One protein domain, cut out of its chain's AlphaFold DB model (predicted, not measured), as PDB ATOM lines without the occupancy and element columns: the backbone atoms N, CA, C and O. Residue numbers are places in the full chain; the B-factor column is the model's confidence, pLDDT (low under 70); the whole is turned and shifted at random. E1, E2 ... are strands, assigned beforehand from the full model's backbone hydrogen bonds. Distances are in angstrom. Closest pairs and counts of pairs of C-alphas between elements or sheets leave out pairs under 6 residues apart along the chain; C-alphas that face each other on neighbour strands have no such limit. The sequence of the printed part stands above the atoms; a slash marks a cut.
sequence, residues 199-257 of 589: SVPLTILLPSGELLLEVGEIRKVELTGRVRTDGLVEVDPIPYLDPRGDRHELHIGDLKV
ATOM      1  N   SER A 199     -28.060  -7.520  27.881       83.06
ATOM      2  CA  SER A 199     -28.269  -7.620  29.330       83.06
ATOM      3  C   SER A 199     -29.750  -7.610  29.711       83.06
ATOM      4  O   SER A 199     -30.076  -7.592  30.895       83.06
ATOM      5  N   VAL A 200     -30.644  -7.618  28.717       83.75
ATOM      6  CA  VAL A 200     -32.098  -7.581  28.896       83.75
ATOM      7  C   VAL A 200     -32.796  -8.611  28.004       83.75
ATOM      8  O   VAL A 200     -32.288  -8.897  26.917       83.75
ATOM      9  N   PRO A 201     -33.947  -9.169  28.419       87.50
ATOM     10  CA  PRO A 201     -34.722 -10.084  27.583       87.50
ATOM     11  C   PRO A 201     -35.292  -9.363  26.357       87.50
ATOM     12  O   PRO A 201     -35.640  -8.182  26.426       87.50
ATOM     13  N   LEU A 202     -35.396 -10.067  25.229       89.19
ATOM     14  CA  LEU A 202     -35.836  -9.503  23.948       89.19
ATOM     15  C   LEU A 202     -37.056 -10.253  23.418       89.19
ATOM     16  O   LEU A 202     -37.074 -11.479  23.404       89.19
ATOM     17  N   THR A 203     -38.068  -9.531  22.939       92.19
ATOM     18  CA  THR A 203     -39.252 -10.132  22.305       92.19
ATOM     19  C   THR A 203     -39.101 -10.108  20.793       92.19
ATOM     20  O   THR A 203     -39.173  -9.056  20.166       92.19
ATOM     21  N   ILE A 204     -38.904 -11.266  20.185       93.00
ATOM     22  CA  ILE A 204     -38.718 -11.439  18.747       93.00
ATOM     23  C   ILE A 204     -40.076 -11.605  18.069       93.00
ATOM     24  O   ILE A 204     -40.890 -12.435  18.471       93.00
ATOM     25  N   LEU A 205     -40.321 -10.815  17.029       88.94
ATOM     26  CA  LEU A 205     -41.584 -10.781  16.302       88.94
ATOM     27  C   LEU A 205     -41.479 -11.671  15.058       88.94
ATOM     28  O   LEU A 205     -40.956 -11.256  14.024       88.94
ATOM     29  N   LEU A 206     -41.964 -12.908  15.158       87.38
ATOM     30  CA  LEU A 206     -41.946 -13.882  14.065       87.38
ATOM     31  C   LEU A 206     -43.327 -13.977  13.391       87.38
ATOM     32  O   LEU A 206     -44.349 -13.695  14.020       87.38
ATOM     33  N   PRO A 207     -43.411 -14.462  12.137       76.94
ATOM     34  CA  PRO A 207     -44.698 -14.721  11.484       76.94
ATOM     35  C   PRO A 207     -45.586 -15.721  12.243       76.94
ATOM     36  O   PRO A 207     -46.809 -15.671  12.136       76.94
ATOM     37  N   SER A 208     -44.975 -16.630  13.010       76.88
ATOM     38  CA  SER A 208     -45.655 -17.627  13.844       76.88
ATOM     39  C   SER A 208     -46.110 -17.096  15.209       76.88
ATOM     40  O   SER A 208     -46.753 -17.839  15.949       76.88
ATOM     41  N   GLY A 209     -45.770 -15.851  15.560       83.25
ATOM     42  CA  GLY A 209     -46.074 -15.233  16.849       83.25
ATOM     43  C   GLY A 209     -44.860 -14.572  17.502       83.25
ATOM     44  O   GLY A 209     -43.798 -14.427  16.899       83.25
ATOM     45  N   GLU A 210     -45.024 -14.169  18.757       88.69
ATOM     46  CA  GLU A 210     -43.958 -13.554  19.548       88.69
ATOM     47  C   GLU A 210     -43.135 -14.630  20.271       88.69
ATOM     48  O   GLU A 210     -43.686 -15.543  20.889       88.69
ATOM     49  N   LEU A 211     -41.810 -14.514  20.202       89.94
ATOM     50  CA  LEU A 211     -40.858 -15.368  20.906       89.94
ATOM     51  C   LEU A 211     -40.053 -14.507  21.872       89.94
ATOM     52  O   LEU A 211     -39.290 -13.653  21.436       89.94
ATOM     53  N   LEU A 212     -40.171 -14.753  23.172       89.88
ATOM     54  CA  LEU A 212     -39.248 -14.149  24.124       89.88
ATOM     55  C   LEU A 212     -37.921 -14.908  24.134       89.88
ATOM     56  O   LEU A 212     -37.920 -16.138  24.130       89.88
ATOM     57  N   LEU A 213     -36.823 -14.159  24.158       88.88
ATOM     58  CA  LEU A 213     -35.467 -14.666  24.264       88.88
ATOM     59  C   LEU A 213     -34.778 -14.066  25.495       88.88
ATOM     60  O   LEU A 213     -34.435 -12.875  25.513       88.88
ATOM     61  N   GLU A 214     -34.571 -14.896  26.514       89.44
ATOM     62  CA  GLU A 214     -33.911 -14.528  27.766       89.44
ATOM     63  C   GLU A 214     -32.428 -14.201  27.569       89.44
ATOM     64  O   GLU A 214     -31.813 -14.532  26.550       89.44
ATOM     65  N   VAL A 215     -31.828 -13.526  28.550       86.50
ATOM     66  CA  VAL A 215     -30.411 -13.136  28.499       86.50
ATOM     67  C   VAL A 215     -29.520 -14.377  28.386       86.50
ATOM     68  O   VAL A 215     -29.533 -15.258  29.241       86.50
ATOM     69  N   GLY A 216     -28.715 -14.445  27.323       86.38
ATOM     70  CA  GLY A 216     -27.838 -15.583  27.040       86.38
ATOM     71  C   GLY A 216     -28.530 -16.792  26.404       86.38
ATOM     72  O   GLY A 216     -27.830 -17.722  25.995       86.38
ATOM     73  N   GLU A 217     -29.861 -16.781  26.278       89.19
ATOM     74  CA  GLU A 217     -30.633 -17.871  25.688       89.19
ATOM     75  C   GLU A 217     -30.374 -17.987  24.180       89.19
ATOM     76  O   GLU A 217     -30.148 -16.995  23.475       89.19
ATOM     77  N   ILE A 218     -30.402 -19.230  23.692       90.25
ATOM     78  CA  ILE A 218     -30.284 -19.570  22.277       90.25
ATOM     79  C   ILE A 218     -31.563 -20.286  21.848       90.25
ATOM     80  O   ILE A 218     -31.919 -21.325  22.408       90.25
ATOM     81  N   ARG A 219     -32.237 -19.768  20.822       92.00
ATOM     82  CA  ARG A 219     -33.428 -20.390  20.232       92.00
ATOM     83  C   ARG A 219     -33.264 -20.557  18.740       92.00
ATOM     84  O   ARG A 219     -32.804 -19.664  18.040       92.00
ATOM     85  N   LYS A 220     -33.700 -21.710  18.248       90.81
ATOM     86  CA  LYS A 220     -33.726 -22.004  16.824       90.81
ATOM     87  C   LYS A 220     -35.095 -21.643  16.256       90.81
ATOM     88  O   LYS A 220     -36.107 -22.118  16.767       90.81
ATOM     89  N   VAL A 221     -35.116 -20.836  15.202       90.19
ATOM     90  CA  VAL A 221     -36.330 -20.449  14.476       90.19
ATOM     91  C   VAL A 221     -36.210 -20.838  13.009       90.19
ATOM     92  O   VAL A 221     -35.109 -20.889  12.461       90.19
ATOM     93  N   GLU A 222     -37.339 -21.117  12.370       88.38
ATOM     94  CA  GLU A 222     -37.393 -21.386  10.934       88.38
ATOM     95  C   GLU A 222     -37.944 -20.161  10.207       88.38
ATOM     96  O   GLU A 222     -39.011 -19.650  10.551       88.38
ATOM     97  N   LEU A 223     -37.213 -19.701   9.197       87.44
ATOM     98  CA  LEU A 223     -37.584 -18.585   8.339       87.44
ATOM     99  C   LEU A 223     -37.604 -19.019   6.877       87.44
ATOM    100  O   LEU A 223     -36.915 -19.959   6.469       87.44
ATOM    101  N   THR A 224     -38.371 -18.287   6.080       84.44
ATOM    102  CA  THR A 224     -38.391 -18.445   4.627       84.44
ATOM    103  C   THR A 224     -37.537 -17.350   4.003       84.44
ATOM    104  O   THR A 224     -37.763 -16.167   4.246       84.44
ATOM    105  N   GLY A 225     -36.549 -17.744   3.203       84.62
ATOM    106  CA  GLY A 225     -35.743 -16.839   2.393       84.62
ATOM    107  C   GLY A 225     -36.089 -16.955   0.910       84.62
ATOM    108  O   GLY A 225     -36.473 -18.022   0.428       84.62
ATOM    109  N   ARG A 226     -35.933 -15.863   0.163       84.25
ATOM    110  CA  ARG A 226     -36.122 -15.825  -1.292       84.25
ATOM    111  C   ARG A 226     -34.814 -16.170  -1.993       84.25
ATOM    112  O   ARG A 226     -33.779 -15.567  -1.715       84.25
ATOM    113  N   VAL A 227     -34.855 -17.135  -2.909       81.81
ATOM    114  CA  VAL A 227     -33.681 -17.540  -3.692       81.81
ATOM    115  C   VAL A 227     -33.528 -16.592  -4.874       81.81
ATOM    116  O   VAL A 227     -34.379 -16.526  -5.762       81.81
ATOM    117  N   ARG A 228     -32.423 -15.856  -4.898       81.81
ATOM    118  CA  ARG A 228     -32.065 -14.943  -5.981       81.81
ATOM    119  C   ARG A 228     -31.451 -15.704  -7.156       81.81
ATOM    120  O   ARG A 228     -30.953 -16.822  -7.033       81.81
ATOM    121  N   THR A 229     -31.461 -15.072  -8.329       72.12
ATOM    122  CA  THR A 229     -30.926 -15.645  -9.579       72.12
ATOM    123  C   THR A 229     -29.411 -15.876  -9.556       72.12
ATOM    124  O   THR A 229     -28.903 -16.644 -10.370       72.12
ATOM    125  N   ASP A 230     -28.694 -15.241  -8.628       74.44
ATOM    126  CA  ASP A 230     -27.260 -15.407  -8.366       74.44
ATOM    127  C   ASP A 230     -26.944 -16.555  -7.383       74.44
ATOM    128  O   ASP A 230     -25.774 -16.820  -7.102       74.44
ATOM    129  N   GLY A 231     -27.965 -17.275  -6.898       70.75
ATOM    130  CA  GLY A 231     -27.815 -18.401  -5.972       70.75
ATOM    131  C   GLY A 231     -27.650 -17.996  -4.505       70.75
ATOM    132  O   GLY A 231     -27.279 -18.841  -3.685       70.75
ATOM    133  N   LEU A 232     -27.906 -16.727  -4.169       81.44
ATOM    134  CA  LEU A 232     -27.985 -16.240  -2.792       81.44
ATOM    135  C   LEU A 232     -29.416 -16.356  -2.253       81.44
ATOM    136  O   LEU A 232     -30.388 -16.241  -2.998       81.44
ATOM    137  N   VAL A 233     -29.540 -16.576  -0.949       82.62
ATOM    138  CA  VAL A 233     -30.815 -16.543  -0.229       82.62
ATOM    139  C   VAL A 233     -30.893 -15.241   0.551       82.62
ATOM    140  O   VAL A 233     -30.049 -14.982   1.408       82.62
ATOM    141  N   GLU A 234     -31.917 -14.451   0.254       84.44
ATOM    142  CA  GLU A 234     -32.258 -13.226   0.974       84.44
ATOM    143  C   GLU A 234     -33.329 -13.543   2.025       84.44
ATOM    144  O   GLU A 234     -34.368 -14.122   1.699       84.44
ATOM    145  N   VAL A 235     -33.076 -13.188   3.285       86.50
ATOM    146  CA  VAL A 235     -34.008 -13.382   4.408       86.50
ATOM    147  C   VAL A 235     -34.449 -12.011   4.904       86.50
ATOM    148  O   VAL A 235     -33.607 -11.136   5.117       86.50
ATOM    149  N   ASP A 236     -35.759 -11.823   5.082       85.50
ATOM    150  CA  ASP A 236     -36.298 -10.559   5.585       85.50
ATOM    151  C   ASP A 236     -35.748 -10.263   7.004       85.50
ATOM    152  O   ASP A 236     -35.501 -11.199   7.777       85.50
ATOM    153  N   PRO A 237     -35.533  -8.983   7.373       88.75
ATOM    154  CA  PRO A 237     -35.035  -8.624   8.697       88.75
ATOM    155  C   PRO A 237     -35.967  -9.134   9.793       88.75
ATOM    156  O   PRO A 237     -37.187  -9.053   9.658       88.75
ATOM    157  N   ILE A 238     -35.398  -9.619  10.895       90.75
ATOM    158  CA  ILE A 238     -36.185 -10.077  12.042       90.75
ATOM    159  C   ILE A 238     -36.439  -8.877  12.962       90.75
ATOM    160  O   ILE A 238     -35.479  -8.364  13.547       90.75
ATOM    161  N   PRO A 239     -37.691  -8.422  13.132       91.44
ATOM    162  CA  PRO A 239     -37.996  -7.375  14.088       91.44
ATOM    163  C   PRO A 239     -38.016  -7.932  15.515       91.44
ATOM    164  O   PRO A 239     -38.488  -9.044  15.757       91.44
ATOM    165  N   TYR A 240     -37.535  -7.151  16.477       91.31
ATOM    166  CA  TYR A 240     -37.590  -7.492  17.896       91.31
ATOM    167  C   TYR A 240     -37.788  -6.247  18.768       91.31
ATOM    168  O   TYR A 240     -37.482  -5.130  18.358       91.31
ATOM    169  N   LEU A 241     -38.352  -6.442  19.956       88.81
ATOM    170  CA  LEU A 241     -38.633  -5.409  20.946       88.81
ATOM    171  C   LEU A 241     -37.747  -5.617  22.171       88.81
ATOM    172  O   LEU A 241     -37.560  -6.752  22.619       88.81
ATOM    173  N   ASP A 242     -37.240  -4.529  22.734       84.62
ATOM    174  CA  ASP A 242     -36.639  -4.551  24.068       84.62
ATOM    175  C   ASP A 242     -37.715  -4.400  25.171       84.62
ATOM    176  O   ASP A 242     -38.892  -4.164  24.866       84.62
ATOM    177  N   PRO A 243     -37.368  -4.518  26.469       74.75
ATOM    178  CA  PRO A 243     -38.354  -4.396  27.547       74.75
ATOM    179  C   PRO A 243     -38.995  -3.011  27.678       74.75
ATOM    180  O   PRO A 243     -39.989  -2.867  28.391       74.75
ATOM    181  N   ARG A 244     -38.440  -1.986  27.022       81.25
ATOM    182  CA  ARG A 244     -39.004  -0.629  26.979       81.25
ATOM    183  C   ARG A 244     -40.035  -0.487  25.859       81.25
ATOM    184  O   ARG A 244     -40.762   0.503  25.831       81.25
ATOM    185  N   GLY A 245     -40.147  -1.496  24.996       80.38
ATOM    186  CA  GLY A 245     -41.031  -1.506  23.840       80.38
ATOM    187  C   GLY A 245     -40.430  -0.815  22.619       80.38
ATOM    188  O   GLY A 245     -41.152  -0.627  21.636       80.38
ATOM    189  N   ASP A 246     -39.143  -0.450  22.650       83.88
ATOM    190  CA  ASP A 246     -38.469   0.098  21.478       83.88
ATOM    191  C   ASP A 246     -38.221  -1.025  20.467       83.88
ATOM    192  O   ASP A 246     -37.847  -2.149  20.818       83.88
ATOM    193  N   ARG A 247     -38.474  -0.724  19.189       90.75
ATOM    194  CA  ARG A 247     -38.388  -1.692  18.095       90.75
ATOM    195  C   ARG A 247     -37.038  -1.619  17.396       90.75
ATOM    196  O   ARG A 247     -36.626  -0.559  16.934       90.75
ATOM    197  N   HIS A 248     -36.430  -2.786  17.233       92.56
ATOM    198  CA  HIS A 248     -35.143  -3.020  16.590       92.56
ATOM    199  C   HIS A 248     -35.300  -4.045  15.457       92.56
ATOM    200  O   HIS A 248     -36.291  -4.777  15.404       92.56
ATOM    201  N   GLU A 249     -34.336  -4.103  14.537       91.50
ATOM    202  CA  GLU A 249     -34.345  -5.050  13.412       91.50
ATOM    203  C   GLU A 249     -32.975  -5.716  13.251       91.50
ATOM    204  O   GLU A 249     -31.935  -5.053  13.276       91.50
ATOM    205  N   LEU A 250     -32.968  -7.043  13.105       90.31
ATOM    206  CA  LEU A 250     -31.766  -7.839  12.877       90.31
ATOM    207  C   LEU A 250     -31.655  -8.228  11.402       90.31
ATOM    208  O   LEU A 250     -32.502  -8.946  10.871       90.31
ATOM    209  N   HIS A 251     -30.569  -7.802  10.760       88.12
ATOM    210  CA  HIS A 251     -30.264  -8.133   9.371       88.12
ATOM    211  C   HIS A 251     -29.299  -9.322   9.295       88.12
ATOM    212  O   HIS A 251     -28.163  -9.235   9.754       88.12
ATOM    213  N   ILE A 252     -29.747 -10.423   8.689       80.75
ATOM    214  CA  ILE A 252     -29.007 -11.699   8.627       80.75
ATOM    215  C   ILE A 252     -27.966 -11.732   7.488       80.75
ATOM    216  O   ILE A 252     -27.014 -12.509   7.538       80.75
ATOM    217  N   GLY A 253     -28.085 -10.834   6.504       76.06
ATOM    218  CA  GLY A 253     -27.216 -10.793   5.324       76.06
ATOM    219  C   GLY A 253     -27.512 -11.906   4.308       76.06
ATOM    220  O   GLY A 253     -28.282 -12.826   4.579       76.06
ATOM    221  N   ASP A 254     -26.910 -11.810   3.118       77.31
ATOM    222  CA  ASP A 254     -27.125 -12.764   2.020       77.31
ATOM    223  C   ASP A 254     -26.433 -14.114   2.301       77.31
ATOM    224  O   ASP A 254     -25.222 -14.170   2.541       77.31
ATOM    225  N   LEU A 255     -27.175 -15.225   2.215       79.44
ATOM    226  CA  LEU A 255     -26.656 -16.575   2.481       79.44
ATOM    227  C   LEU A 255     -26.310 -17.309   1.186       79.44
ATOM    228  O   LEU A 255     -27.117 -17.377   0.262       79.44
ATOM    229  N   LYS A 256     -25.122 -17.919   1.118       74.19
ATOM    230  CA  LYS A 256     -24.673 -18.669  -0.064       74.19
ATOM    231  C   LYS A 256     -25.121 -20.128  -0.009       74.19
ATOM    232  O   LYS A 256     -24.875 -20.824   0.972       74.19
ATOM    233  N   VAL A 257     -25.710 -20.609  -1.099       66.19
ATOM    234  CA  VAL A 257     -26.154 -21.998  -1.237       66.19
ATOM    235  C   VAL A 257     -25.035 -22.885  -1.791       66.19
ATOM    236  O   VAL A 257     -24.557 -22.664  -2.903       66.19
TER     237      VAL A 257
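This is residues 199 to 257 of the 589 residues of the protein "SHOCT domain-containing protein" of Candidatus Korarchaeum cryptofilum (UniProt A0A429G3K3). A strongly twisted sheet of two hairpins side by side, E1 with E2 and E5 with E6, makes one end of an elongated model. The long strand E3 runs from near the end of E2 to the opposite end, where it folds back into E4 as a narrow hairpin, and E4 runs on into E5. The printed part has 59 residues, no named helix and six strands, E1 to E6 along the chain; the class is all strand. The sheet order is E2, E1, E5, E6, all antiparallel, with E3 and E4 a second, antiparallel sheet. The whole is loose, with a radius of gyration of the C-alphas of 13.3 A and spans of 40 by 21 by 20 A.

Start at inner strand E1, residues 202 to 206, and inner strand E5, residues 238 to 241: they are antiparallel at 140 degrees, with N 203 and O 241 2.8 A apart. Edge strand E2, residues 209 to 213, forms a hairpin with E1, where N 204 and O 211 are 2.7 A apart. Edge strand E6, residues 247 to 250, forms a hairpin with E5, with N 248 and O 240 2.8 A apart. Look next at the hairpin of E3, residues 218 to 227, and E4, residues 232 to 235, where N 226 and O 234 are 2.8 A apart. E3 is apart from E1, E5 and E6. Residues 255 to 256 pair antiparallel with residues 232 to 233 of E4.

Find C-alpha 202 at (-35.836, -9.503, 23.948), where E1 begins; it spans 12.4 A, and E2 13.0 A. E3 runs 26.3 A to C-alpha 227 at (-33.681, -17.540, -3.692). E4, E5 and E6 are short, and E6 ends at C-alpha 250, (-31.766, -7.839, 12.877).

The C-alphas of Thr 229 and Arg 244, the two farthest apart, are 40.3 A apart. The printed part has no cut, and its five links between strands are tight. Mean pLDDT of the printed part is 84.9; residue 257 is under 70.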